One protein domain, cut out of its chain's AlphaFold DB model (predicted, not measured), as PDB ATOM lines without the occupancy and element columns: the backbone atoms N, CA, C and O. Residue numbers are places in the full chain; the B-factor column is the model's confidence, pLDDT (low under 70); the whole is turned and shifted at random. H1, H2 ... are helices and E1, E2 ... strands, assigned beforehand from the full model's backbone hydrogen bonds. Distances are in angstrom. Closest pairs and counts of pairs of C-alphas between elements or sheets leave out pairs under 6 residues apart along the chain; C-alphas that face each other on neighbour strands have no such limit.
ATOM      1  N   LEU A  10     109.561 120.471 172.264       74.12
ATOM      2  CA  LEU A  10     108.219 120.935 171.933       74.12
ATOM      3  C   LEU A  10     107.828 122.090 172.856       74.12
ATOM      4  O   LEU A  10     107.850 121.925 174.076       74.12
ATOM      5  N   LEU A  11     107.466 123.237 172.288       72.38
ATOM      6  CA  LEU A  11     106.865 124.351 173.021       72.38
ATOM      7  C   LEU A  11     105.450 124.587 172.499       72.38
ATOM      8  O   LEU A  11     105.227 124.585 171.291       72.38
ATOM      9  N   LEU A  12     104.513 124.764 173.425       77.12
ATOM     10  CA  LEU A  12     103.084 124.907 173.172       77.12
ATOM     11  C   LEU A  12     102.622 126.307 173.565       77.12
ATOM     12  O   LEU A  12     102.866 126.744 174.690       77.12
ATOM     13  N   PHE A  13     101.914 126.960 172.650       75.81
ATOM     14  CA  PHE A  13     101.301 128.271 172.838       75.81
ATOM     15  C   PHE A  13      99.788 128.145 172.599       75.81
ATOM     16  O   PHE A  13      99.334 128.309 171.461       75.81
ATOM     17  N   PRO A  14      99.006 127.765 173.626       69.94
ATOM     18  CA  PRO A  14      97.551 127.723 173.514       69.94
ATOM     19  C   PRO A  14      96.978 129.153 173.429       69.94
ATOM     20  O   PRO A  14      97.532 130.046 174.071       69.94
ATOM     21  N   PRO A  15      95.889 129.396 172.676       64.62
ATOM     22  CA  PRO A  15      95.254 130.705 172.592       64.62
ATOM     23  C   PRO A  15      94.559 131.075 173.911       64.62
ATOM     24  O   PRO A  15      94.129 130.206 174.673       64.62
ATOM     25  N   ASP A  16      94.415 132.382 174.150       57.25
ATOM     26  CA  ASP A  16      93.876 132.955 175.396       57.25
ATOM     27  C   ASP A  16      92.414 132.571 175.681       57.25
ATOM     28  O   ASP A  16      91.968 132.607 176.828       57.25
ATOM     29  N   LYS A  17      91.654 132.164 174.658       56.50
ATOM     30  CA  LYS A  17      90.269 131.704 174.813       56.50
ATOM     31  C   LYS A  17      90.205 130.184 174.876       56.50
ATOM     32  O   LYS A  17      90.134 129.507 173.855       56.50
ATOM     33  N   LYS A  18      90.179 129.654 176.097       59.84
ATOM     34  CA  LYS A  18      89.799 128.261 176.369       59.84
ATOM     35  C   LYS A  18      88.321 128.216 176.724       59.84
ATOM     36  O   LYS A  18      87.963 128.261 177.896       59.84
ATOM     37  N   GLU A  19      87.459 128.173 175.716       59.16
ATOM     38  CA  GLU A  19      86.042 127.897 175.951       59.16
ATOM     39  C   GLU A  19      85.827 126.389 176.172       59.16
ATOM     40  O   GLU A  19      86.139 125.578 175.309       59.16
ATOM     41  N   ASN A  20      85.320 126.071 177.370       59.12
ATOM     42  CA  ASN A  20      84.549 124.903 177.823       59.12
ATOM     43  C   ASN A  20      84.977 123.454 177.481       59.12
ATOM     44  O   ASN A  20      85.135 123.047 176.335       59.12
ATOM     45  N   GLY A  21      84.970 122.612 178.526       77.19
ATOM     46  CA  GLY A  21      84.886 121.148 178.430       77.19
ATOM     47  C   GLY A  21      86.217 120.424 178.202       77.19
ATOM     48  O   GLY A  21      87.241 120.761 178.798       77.19
ATOM     49  N   ASP A  22      86.181 119.405 177.341       84.62
ATOM     50  CA  ASP A  22      87.258 118.442 177.063       84.62
ATOM     51  C   ASP A  22      88.623 119.087 176.758       84.62
ATOM     52  O   ASP A  22      89.659 118.574 177.171       84.62
ATOM     53  N   ILE A  23      88.651 120.236 176.070       83.81
ATOM     54  CA  ILE A  23      89.896 120.907 175.653       83.81
ATOM     55  C   ILE A  23      90.714 121.405 176.847       83.81
ATOM     56  O   ILE A  23      91.945 121.354 176.821       83.81
ATOM     57  N   ALA A  24      90.045 121.859 177.909       82.88
ATOM     58  CA  ALA A  24      90.724 122.270 179.132       82.88
ATOM     59  C   ALA A  24      91.374 121.067 179.835       82.88
ATOM     60  O   ALA A  24      92.495 121.183 180.326       82.88
ATOM     61  N   LEU A  25      90.707 119.907 179.826       87.12
ATOM     62  CA  LEU A  25      91.246 118.660 180.377       87.12
ATOM     63  C   LEU A  25      92.435 118.162 179.552       87.12
ATOM     64  O   LEU A  25      93.496 117.892 180.110       87.12
ATOM     65  N   ILE A  26      92.302 118.141 178.222       86.81
ATOM     66  CA  ILE A  26      93.394 117.796 177.302       86.81
ATOM     67  C   ILE A  26      94.625 118.684 177.551       86.81
ATOM     68  O   ILE A  26      95.748 118.184 177.600       86.81
ATOM     69  N   ASP A  27      94.439 119.992 177.738       83.56
ATOM     70  CA  ASP A  27      95.536 120.924 178.018       83.56
ATOM     71  C   ASP A  27      96.253 120.628 179.342       83.56
ATOM     72  O   ASP A  27      97.482 120.705 179.401       83.56
ATOM     73  N   VAL A  28      95.507 120.265 180.389       84.38
ATOM     74  CA  VAL A  28      96.080 119.843 181.675       84.38
ATOM     75  C   VAL A  28      96.904 118.568 181.501       84.38
ATOM     76  O   VAL A  28      98.058 118.531 181.930       84.38
ATOM     77  N   GLU A  29      96.371 117.562 180.809       88.06
ATOM     78  CA  GLU A  29      97.088 116.308 180.556       88.06
ATOM     79  C   GLU A  29      98.372 116.529 179.746       88.06
ATOM     80  O   GLU A  29      99.435 116.007 180.087       88.06
ATOM     81  N   ILE A  30      98.322 117.377 178.714       84.38
ATOM     82  CA  ILE A  30      99.502 117.738 177.916       84.38
ATOM     83  C   ILE A  30     100.555 118.442 178.780       84.38
ATOM     84  O   ILE A  30     101.743 118.116 178.699       84.38
ATOM     85  N   LYS A  31     100.144 119.377 179.645       80.88
ATOM     86  CA  LYS A  31     101.051 120.064 180.581       80.88
ATOM     87  C   LYS A  31     101.682 119.115 181.598       80.88
ATOM     88  O   LYS A  31     102.824 119.343 181.997       80.88
ATOM     89  N   ASN A  32     100.986 118.038 181.953       82.81
ATOM     90  CA  ASN A  32     101.486 116.977 182.827       82.81
ATOM     91  C   ASN A  32     102.365 115.941 182.097       82.81
ATOM     92  O   ASN A  32     102.827 114.981 182.711       82.81
ATOM     93  N   GLY A  33     102.656 116.146 180.807       80.81
ATOM     94  CA  GLY A  33     103.545 115.290 180.015       80.81
ATOM     95  C   GLY A  33     102.826 114.351 179.045       80.81
ATOM     96  O   GLY A  33     103.484 113.541 178.386       80.81
ATOM     97  N   GLY A  34     101.502 114.459 178.920       82.94
ATOM     98  CA  GLY A  34     100.721 113.768 177.902       82.94
ATOM     99  C   GLY A  34     101.137 114.168 176.482       82.94
ATOM    100  O   GLY A  34     101.438 115.324 176.182       82.94
ATOM    101  N   MET A  35     101.148 113.204 175.559       84.62
ATOM    102  CA  MET A  35     101.438 113.483 174.150       84.62
ATOM    103  C   MET A  35     100.222 114.133 173.484       84.62
ATOM    104  O   MET A  35      99.172 113.498 173.426       84.62
ATOM    105  N   ILE A  36     100.378 115.331 172.901       83.88
ATOM    106  CA  ILE A  36      99.289 116.111 172.267       83.88
ATOM    107  C   ILE A  36      98.363 115.224 171.426       83.88
ATOM    108  O   ILE A  36      97.185 115.079 171.731       83.88
ATOM    109  N   GLY A  37      98.902 114.572 170.390       84.38
ATOM    110  CA  GLY A  37      98.089 113.783 169.463       84.38
ATOM    111  C   GLY A  37      97.405 112.570 170.101       84.38
ATOM    112  O   GLY A  37      96.391 112.118 169.581       84.38
ATOM    113  N   LYS A  38      97.935 112.044 171.215       88.69
ATOM    114  CA  LYS A  38      97.303 110.951 171.965       88.69
ATOM    115  C   LYS A  38      96.139 111.482 172.802       88.69
ATOM    116  O   LYS A  38      95.052 110.930 172.705       88.69
ATOM    117  N   MET A  39      96.352 112.575 173.537       90.62
ATOM    118  CA  MET A  39      95.324 113.172 174.398       90.62
ATOM    119  C   MET A  39      94.105 113.603 173.586       90.62
ATOM    120  O   MET A  39      92.991 113.238 173.919       90.62
ATOM    121  N   PHE A  40      94.287 114.266 172.444       90.12
ATOM    122  CA  PHE A  40      93.145 114.613 171.591       90.12
ATOM    123  C   PHE A  40      92.362 113.392 171.086       90.12
ATOM    124  O   PHE A  40      91.132 113.405 171.100       90.12
ATOM    125  N   LYS A  41      93.055 112.317 170.689       90.88
ATOM    126  CA  LYS A  41      92.399 111.085 170.226       90.88
ATOM    127  C   LYS A  41      91.571 110.414 171.317       90.88
ATOM    128  O   LYS A  41      90.486 109.934 171.020       90.88
ATOM    129  N   GLU A  42      92.056 110.395 172.558       93.00
ATOM    130  CA  GLU A  42      91.332 109.807 173.698       93.00
ATOM    131  C   GLU A  42      90.003 110.525 173.987       93.00
ATOM    132  O   GLU A  42      89.056 109.904 174.459       93.00
ATOM    133  N   PHE A  43      89.896 111.801 173.618       90.06
ATOM    134  CA  PHE A  43      88.671 112.599 173.722       90.06
ATOM    135  C   PHE A  43      87.867 112.656 172.406       90.06
ATOM    136  O   PHE A  43      86.970 113.490 172.257       90.06
ATOM    137  N   ASN A  44      88.161 111.765 171.452       91.94
ATOM    138  CA  ASN A  44      87.509 111.671 170.139       91.94
ATOM    139  C   ASN A  44      87.663 112.922 169.259       91.94
ATOM    140  O   ASN A  44      86.765 113.264 168.488       91.94
ATOM    141  N   TYR A  45      88.805 113.605 169.355       91.50
ATOM    142  CA  TYR A  45      89.171 114.659 168.415       91.50
ATOM    143  C   TYR A  45      90.095 114.124 167.324       91.50
ATOM    144  O   TYR A  45      91.096 113.448 167.582       91.50
ATOM    145  N   GLU A  46      89.815 114.532 166.093       91.06
ATOM    146  CA  GLU A  46      90.792 114.519 165.019       91.06
ATOM    147  C   GLU A  46      91.719 115.723 165.156       91.06
ATOM    148  O   GLU A  46      91.275 116.849 165.386       91.06
ATOM    149  N   VAL A  47      93.019 115.496 164.970       88.81
ATOM    150  CA  VAL A  47      94.022 116.560 164.993       88.81
ATOM    151  C   VAL A  47      94.635 116.709 163.618       88.81
ATOM    152  O   VAL A  47      95.132 115.739 163.039       88.81
ATOM    153  N   ARG A  48      94.662 117.942 163.118       88.69
ATOM    154  CA  ARG A  48      95.412 118.307 161.916       88.69
ATOM    155  C   ARG A  48      96.474 119.328 162.271       88.69
ATOM    156  O   ARG A  48      96.272 120.191 163.119       88.69
ATOM    157  N   LYS A  49      97.615 119.213 161.605       88.75
ATOM    158  CA  LYS A  49      98.757 120.098 161.789       88.75
ATOM    159  C   LYS A  49      99.018 120.829 160.485       88.75
ATOM    160  O   LYS A  49      99.254 120.177 159.470       88.75
ATOM    161  N   ASN A  50      99.010 122.153 160.534       92.38
ATOM    162  CA  ASN A  50      99.426 122.990 159.420       92.38
ATOM    163  C   ASN A  50     100.805 123.569 159.721       92.38
ATOM    164  O   ASN A  50     100.997 124.235 160.739       92.38
ATOM    165  N   VAL A  51     101.785 123.271 158.868       93.62
ATOM    166  CA  VAL A  51     103.137 123.812 159.021       93.62
ATOM    167  C   VAL A  51     103.122 125.238 158.503       93.62
ATOM    168  O   VAL A  51     102.885 125.453 157.320       93.62
ATOM    169  N   ILE A  52     103.373 126.192 159.393       94.50
ATOM    170  CA  ILE A  52     103.394 127.610 159.036       94.50
ATOM    171  C   ILE A  52     104.757 127.959 158.447       94.50
ATOM    172  O   ILE A  52     104.827 128.548 157.375       94.50
ATOM    173  N   ASP A  53     105.835 127.585 159.143       96.62
ATOM    174  CA  ASP A  53     107.191 127.925 158.718       96.62
ATOM    175  C   ASP A  53     108.245 126.970 159.300       96.62
ATOM    176  O   ASP A  53     108.030 126.280 160.311       96.62
ATOM    177  N   VAL A  54     109.403 126.939 158.644       95.50
ATOM    178  CA  VAL A  54     110.593 126.184 159.016       95.50
ATOM    179  C   VAL A  54     111.812 127.092 158.886       95.50
ATOM    180  O   VAL A  54     112.199 127.478 157.789       95.50
ATOM    181  N   PHE A  55     112.478 127.359 160.003       95.31
ATOM    182  CA  PHE A  55     113.558 128.344 160.078       95.31
ATOM    183  C   PHE A  55     114.684 127.878 161.002       95.31
ATOM    184  O   PHE A  55     114.590 126.840 161.659       95.31
ATOM    185  N   ILE A  56     115.788 128.621 161.029       94.56
ATOM    186  CA  ILE A  56     116.885 128.405 161.975       94.56
ATOM    187  C   ILE A  56     116.731 129.397 163.124       94.56
ATOM    188  O   ILE A  56     116.520 130.583 162.894       94.56
ATOM    189  N   ILE A  57     116.864 128.913 164.355       93.44
ATOM    190  CA  ILE A  57     116.876 129.751 165.556       93.44
ATOM    191  C   ILE A  57     118.197 129.618 166.287       93.44
ATOM    192  O   ILE A  57     118.814 128.550 166.279       93.44
ATOM    193  N   GLU A  58     118.587 130.677 166.987       94.06
ATOM    194  CA  GLU A  58     119.549 130.561 168.073       94.06
ATOM    195  C   GLU A  58     118.883 129.864 169.269       94.06
ATOM    196  O   GLU A  58     117.759 130.186 169.657       94.06
ATOM    197  N   ILE A  59     119.555 128.868 169.841       90.25
ATOM    198  CA  ILE A  59     119.041 128.104 170.973       90.25
ATOM    199  C   ILE A  59     119.293 128.918 172.247       90.25
ATOM    200  O   ILE A  59     120.454 129.093 172.632       90.25
ATOM    201  N   PRO A  60     118.245 129.362 172.960       90.25
ATOM    202  CA  PRO A  60     118.419 130.146 174.169       90.25
ATOM    203  C   PRO A  60     119.121 129.330 175.258       90.25
ATOM    204  O   PRO A  60     118.946 128.112 175.375       90.25
ATOM    205  N   LYS A  61     119.901 130.022 176.096       90.62
ATOM    206  CA  LYS A  61     120.769 129.418 177.121       90.62
ATOM    207  C   LYS A  61     120.040 128.392 177.999       90.62
ATOM    208  O   LYS A  61     120.541 127.286 178.184       90.62
ATOM    209  N   TRP A  62     118.825 128.710 178.448       88.69
ATOM    210  CA  TRP A  62     118.022 127.827 179.299       88.69
ATOM    211  C   TRP A  62     117.672 126.488 178.622       88.69
ATOM    212  O   TRP A  62     117.667 125.449 179.281       88.69
ATOM    213  N   LEU A  63     117.434 126.474 177.302       85.62
ATOM    214  CA  LEU A  63     117.204 125.236 176.546       85.62
ATOM    215  C   LEU A  63     118.486 124.416 176.419       85.62
ATOM    216  O   LEU A  63     118.449 123.190 176.557       85.62
ATOM    217  N   LYS A  64     119.623 125.086 176.190       86.75
ATOM    218  CA  LYS A  64     120.934 124.427 176.107       86.75
ATOM    219  C   LYS A  64     121.291 123.728 177.412       86.75
ATOM    220  O   LYS A  64     121.745 122.586 177.380       86.75
ATOM    221  N   GLU A  65     121.043 124.382 178.541       88.50
ATOM    222  CA  GLU A  65     121.296 123.841 179.878       88.50
ATOM    223  C   GLU A  65     120.345 122.693 180.218       88.50
ATOM    224  O   GLU A  65     120.801 121.609 180.589       88.50
ATOM    225  N   LYS A  66     119.035 122.895 180.017       84.31
ATOM    226  CA  LYS A  66     118.001 121.894 180.325       84.31
ATOM    227  C   LYS A  66     118.198 120.591 179.551       84.31
ATOM    228  O   LYS A  66     117.966 119.513 180.095       84.31
ATOM    229  N   PHE A  67     118.628 120.685 178.293       80.44
ATOM    230  CA  PHE A  67     118.696 119.546 177.378       80.44
ATOM    231  C   PHE A  67     120.117 119.156 176.952       80.44
ATOM    232  O   PHE A  67     120.289 118.294 176.089       80.44
ATOM    233  N   VAL A  68     121.135 119.752 177.582       82.25
ATOM    234  CA  VAL A  68     122.564 119.474 177.352       82.25
ATOM    235  C   VAL A  68     122.936 119.592 175.863       82.25
ATOM    236  O   VAL A  68     123.599 118.730 175.281       82.25
ATOM    237  N   VAL A  69     122.481 120.672 175.222       83.44
ATOM    238  CA  VAL A  69     122.720 120.943 173.796       83.44
ATOM    239  C   VAL A  69     123.964 121.816 173.630       83.44
ATOM    240  O   VAL A  69     124.028 122.931 174.142       83.44
ATOM    241  N   LYS A  70     124.958 121.323 172.876       85.38
ATOM    242  CA  LYS A  70     126.201 122.066 172.594       85.38
ATOM    243  C   LYS A  70     126.064 123.087 171.456       85.38
ATOM    244  O   LYS A  70     126.756 124.098 171.479       85.38
ATOM    245  N   LYS A  71     125.189 122.834 170.473       86.50
ATOM    246  CA  LYS A  71     125.001 123.709 169.302       86.50
ATOM    247  C   LYS A  71     124.416 125.066 169.703       86.50
ATOM    248  O   LYS A  71     123.641 125.149 170.652       86.50
ATOM    249  N   ASN A  72     124.780 126.115 168.968       91.00
ATOM    250  CA  ASN A  72     124.212 127.456 169.145       91.00
ATOM    251  C   ASN A  72     122.923 127.649 168.355       91.00
ATOM    252  O   ASN A  72     122.081 128.419 168.781       91.00
ATOM    253  N   TYR A  73     122.753 126.916 167.256       92.00
ATOM    254  CA  TYR A  73     121.601 127.036 166.377       92.00
ATOM    255  C   TYR A  73     120.902 125.693 166.198       92.00
ATOM    256  O   TYR A  73     121.534 124.634 166.282       92.00
ATOM    257  N   ALA A  74     119.599 125.744 165.944       91.81
ATOM    258  CA  ALA A  74     118.785 124.585 165.613       91.81
ATOM    259  C   ALA A  74     117.813 124.923 164.490       91.81
ATOM    260  O   ALA A  74     117.318 126.046 164.395       91.81
ATOM    261  N   LYS A  75     117.476 123.910 163.692       92.94
ATOM    262  CA  LYS A  75     116.285 123.976 162.852       92.94
ATOM    263  C   LYS A  75     115.059 123.970 163.757       92.94
ATOM    264  O   LYS A  75     115.004 123.195 164.711       92.94
ATOM    265  N   ALA A  76     114.096 124.821 163.466       92.75
ATOM    266  CA  ALA A  76     112.827 124.902 164.152       92.75
ATOM    267  C   ALA A  76     111.684 124.829 163.142       92.75
ATOM    268  O   ALA A  76     111.839 125.196 161.976       92.75
ATOM    269  N   ARG A  77     110.541 124.324 163.593       93.88
ATOM    270  CA  ARG A  77     109.299 124.292 162.826       93.88
ATOM    271  C   ARG A  77     108.181 124.806 163.705       93.88
ATOM    272  O   ARG A  77     107.969 124.254 164.784       93.88
ATOM    273  N   ILE A  78     107.462 125.813 163.230       93.06
ATOM    274  CA  ILE A  78     106.228 126.264 163.864       93.06
ATOM    275  C   ILE A  78     105.031 125.715 163.098       93.06
ATOM    276  O   ILE A  78     105.039 125.581 161.870       93.06
ATOM    277  N   SER A  79     104.010 125.291 163.824       91.12
ATOM    278  CA  SER A  79     102.804 124.736 163.226       91.12
ATOM    279  C   SER A  79     101.578 125.088 164.036       91.12
ATOM    280  O   SER A  79     101.628 125.084 165.264       91.12
ATOM    281  N   GLU A  80     100.479 125.331 163.339       90.62
ATOM    282  CA  GLU A  80      99.157 125.462 163.934       90.62
ATOM    283  C   GLU A  80      98.530 124.077 164.083       90.62
ATOM    284  O   GLU A  80      98.588 123.248 163.166       90.62
ATOM    285  N   PHE A  81      97.961 123.813 165.254       88.06
ATOM    286  CA  PHE A  81      97.228 122.590 165.543       88.06
ATOM    287  C   PHE A  81      95.736 122.885 165.572       88.06
ATOM    288  O   PHE A  81      95.265 123.670 166.394       88.06
ATOM    289  N   TYR A  82      95.004 122.193 164.706       89.00
ATOM    290  CA  TYR A  82      93.550 122.181 164.700       89.00
ATOM    291  C   TYR A  82      93.053 120.915 165.368       89.00
ATOM    292  O   TYR A  82      93.552 119.824 165.076       89.00
ATOM    293  N   ALA A  83      92.039 121.063 166.206       88.44
ATOM    294  CA  ALA A  83      91.285 119.958 166.762       88.44
ATOM    295  C   ALA A  83      89.853 120.025 166.235       88.44
ATOM    296  O   ALA A  83      89.244 121.095 166.217       88.44
ATOM    297  N   LYS A  84      89.314 118.891 165.795       89.56
ATOM    298  CA  LYS A  84      87.935 118.788 165.320       89.56
ATOM    299  C   LYS A  84      87.271 117.567 165.935       89.56
ATOM    300  O   LYS A  84      87.789 116.461 165.806       89.56
ATOM    301  N   LYS A  85      86.120 117.766 166.571       89.44
ATOM    302  CA  LYS A  85      85.226 116.676 166.976       89.44
ATOM    303  C   LYS A  85      84.188 116.457 165.877       89.44
ATOM    304  O   LYS A  85      83.834 117.402 165.164       89.44
ATOM    305  N   GLU A  86      83.703 115.233 165.721       86.81
ATOM    306  CA  GLU A  86      82.648 114.937 164.750       86.81
ATOM    307  C   GLU A  86      81.421 115.838 164.984       86.81
ATOM    308  O   GLU A  86      81.021 116.074 166.122       86.81
ATOM    309  N   GLY A  87      80.871 116.410 163.908       86.44
ATOM    310  CA  GLY A  87      79.732 117.334 163.978       86.44
ATOM    311  C   GLY A  87      80.030 118.738 164.530       86.44
ATOM    312  O   GLY A  87      79.100 119.528 164.654       86.44
ATOM    313  N   SER A  88      81.290 119.071 164.840       85.69
ATOM    314  CA  SER A  88      81.698 120.403 165.321       85.69
ATOM    315  C   SER A  88      82.604 121.142 164.331       85.69
ATOM    316  O   SER A  88      83.286 120.522 163.505       85.69
ATOM    317  N   GLU A  89      82.631 122.471 164.431       85.75
ATOM    318  CA  GLU A  89      83.611 123.297 163.725       85.75
ATOM    319  C   GLU A  89      85.028 123.044 164.273       85.75
ATOM    320  O   GLU A  89      85.201 122.846 165.480       85.75
ATOM    321  N   PRO A  90      86.063 123.024 163.412       85.44
ATOM    322  CA  PRO A  90      87.435 122.880 163.865       85.44
ATOM    323  C   PRO A  90      87.855 124.102 164.685       85.44
ATOM    324  O   PRO A  90      87.618 125.245 164.300       85.44
ATOM    325  N   ILE A  91      88.556 123.852 165.784       85.31
ATOM    326  CA  ILE A  91      89.134 124.896 166.625       85.31
ATOM    327  C   ILE A  91      90.650 124.911 166.473       85.31
ATOM    328  O   ILE A  91      91.293 123.860 166.383       85.31
ATOM    329  N   ILE A  92      91.236 126.106 166.477       82.31
ATOM    330  CA  ILE A  92      92.684 126.255 166.624       82.31
ATOM    331  C   ILE A  92      93.005 126.001 168.094       82.31
ATOM    332  O   ILE A  92      92.683 126.808 168.962       82.31
ATOM    333  N   TYR A  93      93.630 124.861 168.375       80.94
ATOM    334  CA  TYR A  93      94.072 124.528 169.727       80.94
ATOM    335  C   TYR A  93      95.312 125.325 170.135       80.94
ATOM    336  O   TYR A  93      95.489 125.627 171.312       80.94
ATOM    337  N   GLY A  94      96.182 125.658 169.184       87.12
ATOM    338  CA  GLY A  94      97.339 126.507 169.441       87.12
ATOM    339  C   GLY A  94      98.501 126.257 168.500       87.12
ATOM    340  O   GLY A  94      98.428 125.454 167.565       87.12
ATOM    341  N   TYR A  95      99.596 126.951 168.787       88.44
ATOM    342  CA  TYR A  95     100.836 126.826 168.038       88.44
ATOM    343  C   TYR A  95     101.816 125.915 168.752       88.44
ATOM    344  O   TYR A  95     101.951 125.921 169.977       88.44
ATOM    345  N   VAL A  96     102.543 125.154 167.949       87.38
ATOM    346  CA  VAL A  96     103.576 124.245 168.407       87.38
ATOM    347  C   VAL A  96     104.876 124.606 167.717       87.38
ATOM    348  O   VAL A  96     104.962 124.557 166.490       87.38
ATOM    349  N   LEU A  97     105.891 124.933 168.514       89.06
ATOM    350  CA  LEU A  97     107.259 125.106 168.048       89.06
ATOM    351  C   LEU A  97     108.061 123.847 168.378       89.06
ATOM    352  O   LEU A  97     108.290 123.524 169.544       89.06
ATOM    353  N   GLU A  98     108.504 123.145 167.344       89.12
ATOM    354  CA  GLU A  98     109.433 122.024 167.458       89.12
ATOM    355  C   GLU A  98     110.849 122.495 167.151       89.12
ATOM    356  O   GLU A  98     111.104 123.034 166.077       89.12
ATOM    357  N   ILE A  99     111.787 122.244 168.061       89.50
ATOM    358  CA  ILE A  99     113.201 122.584 167.897       89.50
ATOM    359  C   ILE A  99     114.001 121.293 167.733       89.50
ATOM    360  O   ILE A  99     113.891 120.360 168.534       89.50
ATOM    361  N   TYR A 100     114.829 121.253 166.694       88.19
ATOM    362  CA  TYR A 100     115.602 120.102 166.239       88.19
ATOM    363  C   TYR A 100     117.099 120.355 166.491       88.19
ATOM    364  O   TYR A 100     117.832 120.729 165.574       88.19
ATOM    365  N   PRO A 101     117.601 120.143 167.722       72.25
ATOM    366  CA  PRO A 101     118.977 120.492 168.094       72.25
ATOM    367  C   PRO A 101     120.057 119.601 167.457       72.25
ATOM    368  O   PRO A 101     121.247 119.849 167.645       72.25
TER     369      PRO A 101
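Overview. This is residues 10 to 101 of the 103 residues of an uncharacterized protein of Candidatus Portnoybacteria bacterium CG10_big_fil_rev_8_21_14_0_10_36_7 (UniProt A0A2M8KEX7). Picture a long, twisted sheet of four strands, with the hairpin of H1 and H2 packed on one face near the end where E3 turns back into E4, and the short helix H3 set off the sheet at its opposite end, in the turn from E2 to E3. The long strands E2, E3 and E4 make the length of the domain; E2 at one edge bends strongly, and E1 at the other edge is a short strand. The printed part has 92 residues, with three named helices and four named strands that follow each other as E1, H1, H2, E2, H3, E3, E4, and the sheet runs E1, E4, E3, E2 and is antiparallel throughout. The class is mixed, helices and strands, and the whole is elongated, with spans of 46 by 26 by 22 A, and only just loose, close to compact, with a radius of gyration of the C-alphas of 14.9 A.

Arrangement. Begin at residues 10 to 13, the edge strand E1, and look beside it for residues 91 to 100, the inner strand E4: the two are antiparallel at 147 degrees, and N 11 and O 97 are 2.9 A apart, within hydrogen-bond range. On the other side of E4 you find E3, residues 73 to 85, antiparallel to it at 158 degrees, with N 79 and O 96 at 2.9 A; E3 and E4 form a hairpin. Beyond E3 comes the other edge strand, E2, residues 45 to 58, antiparallel to E3 at 163 degrees, with N 48 and O 82 at 2.9 A and N 57 and O 74 at 2.9 A. E2 bends by 72 degrees at residue 55. Now look at H1, residues 22 to 31, and H2, residues 36 to 42, which are on one face of this sheet and make two layers with it, helices over one face of the strands. They touch, closest at the C-alphas of Ile 26 and Met 39, 5.8 A apart, and run opposite ways at a steep tilt of 43 degrees, as a helical hairpin. H2 has a height over the sheet of 7.7 A and lies only just over E3, on which 3 of its 7 C-alphas fall; it runs along the strands, at 1 degree to E3 on the local plane. The closest C-alphas of H2 and E2 are those of Gly 37 and Val 47, 6.7 A apart. H3, residues 61 to 67, is not on the sheet, touches no helix and is apart from E1 and E4. In H1 and H3 each O i to N i+4 pair is within hydrogen-bond range, in H2 2 of 3.

Along the chain. Find C-alpha 10 at (108.219, 120.935, 171.933), where E1 begins its 10.1 A. H1 runs 14.3 A, and H2 follows after a tight link. From C-alpha 45 at (89.171, 114.659, 168.415), E2 runs 34.3 A; after H3, E3 runs back over 37.8 A. E4 covers 26.9 A and ends at C-alpha 100, (115.602, 120.102, 166.239).

Size, cuts and confidence. The two C-alphas farthest apart are those of Lys 70 and Gly 87, 47.5 A. The printed part has no cut, and its first and last C-alphas are 11.4 A apart. No link is long; that from E1 to H1, 8 residues, is short, and the others are tight. Check the B-factor column: the mean pLDDT of the printed part is 85.3, and the model's confidence is under 70 at residues 14 to 20.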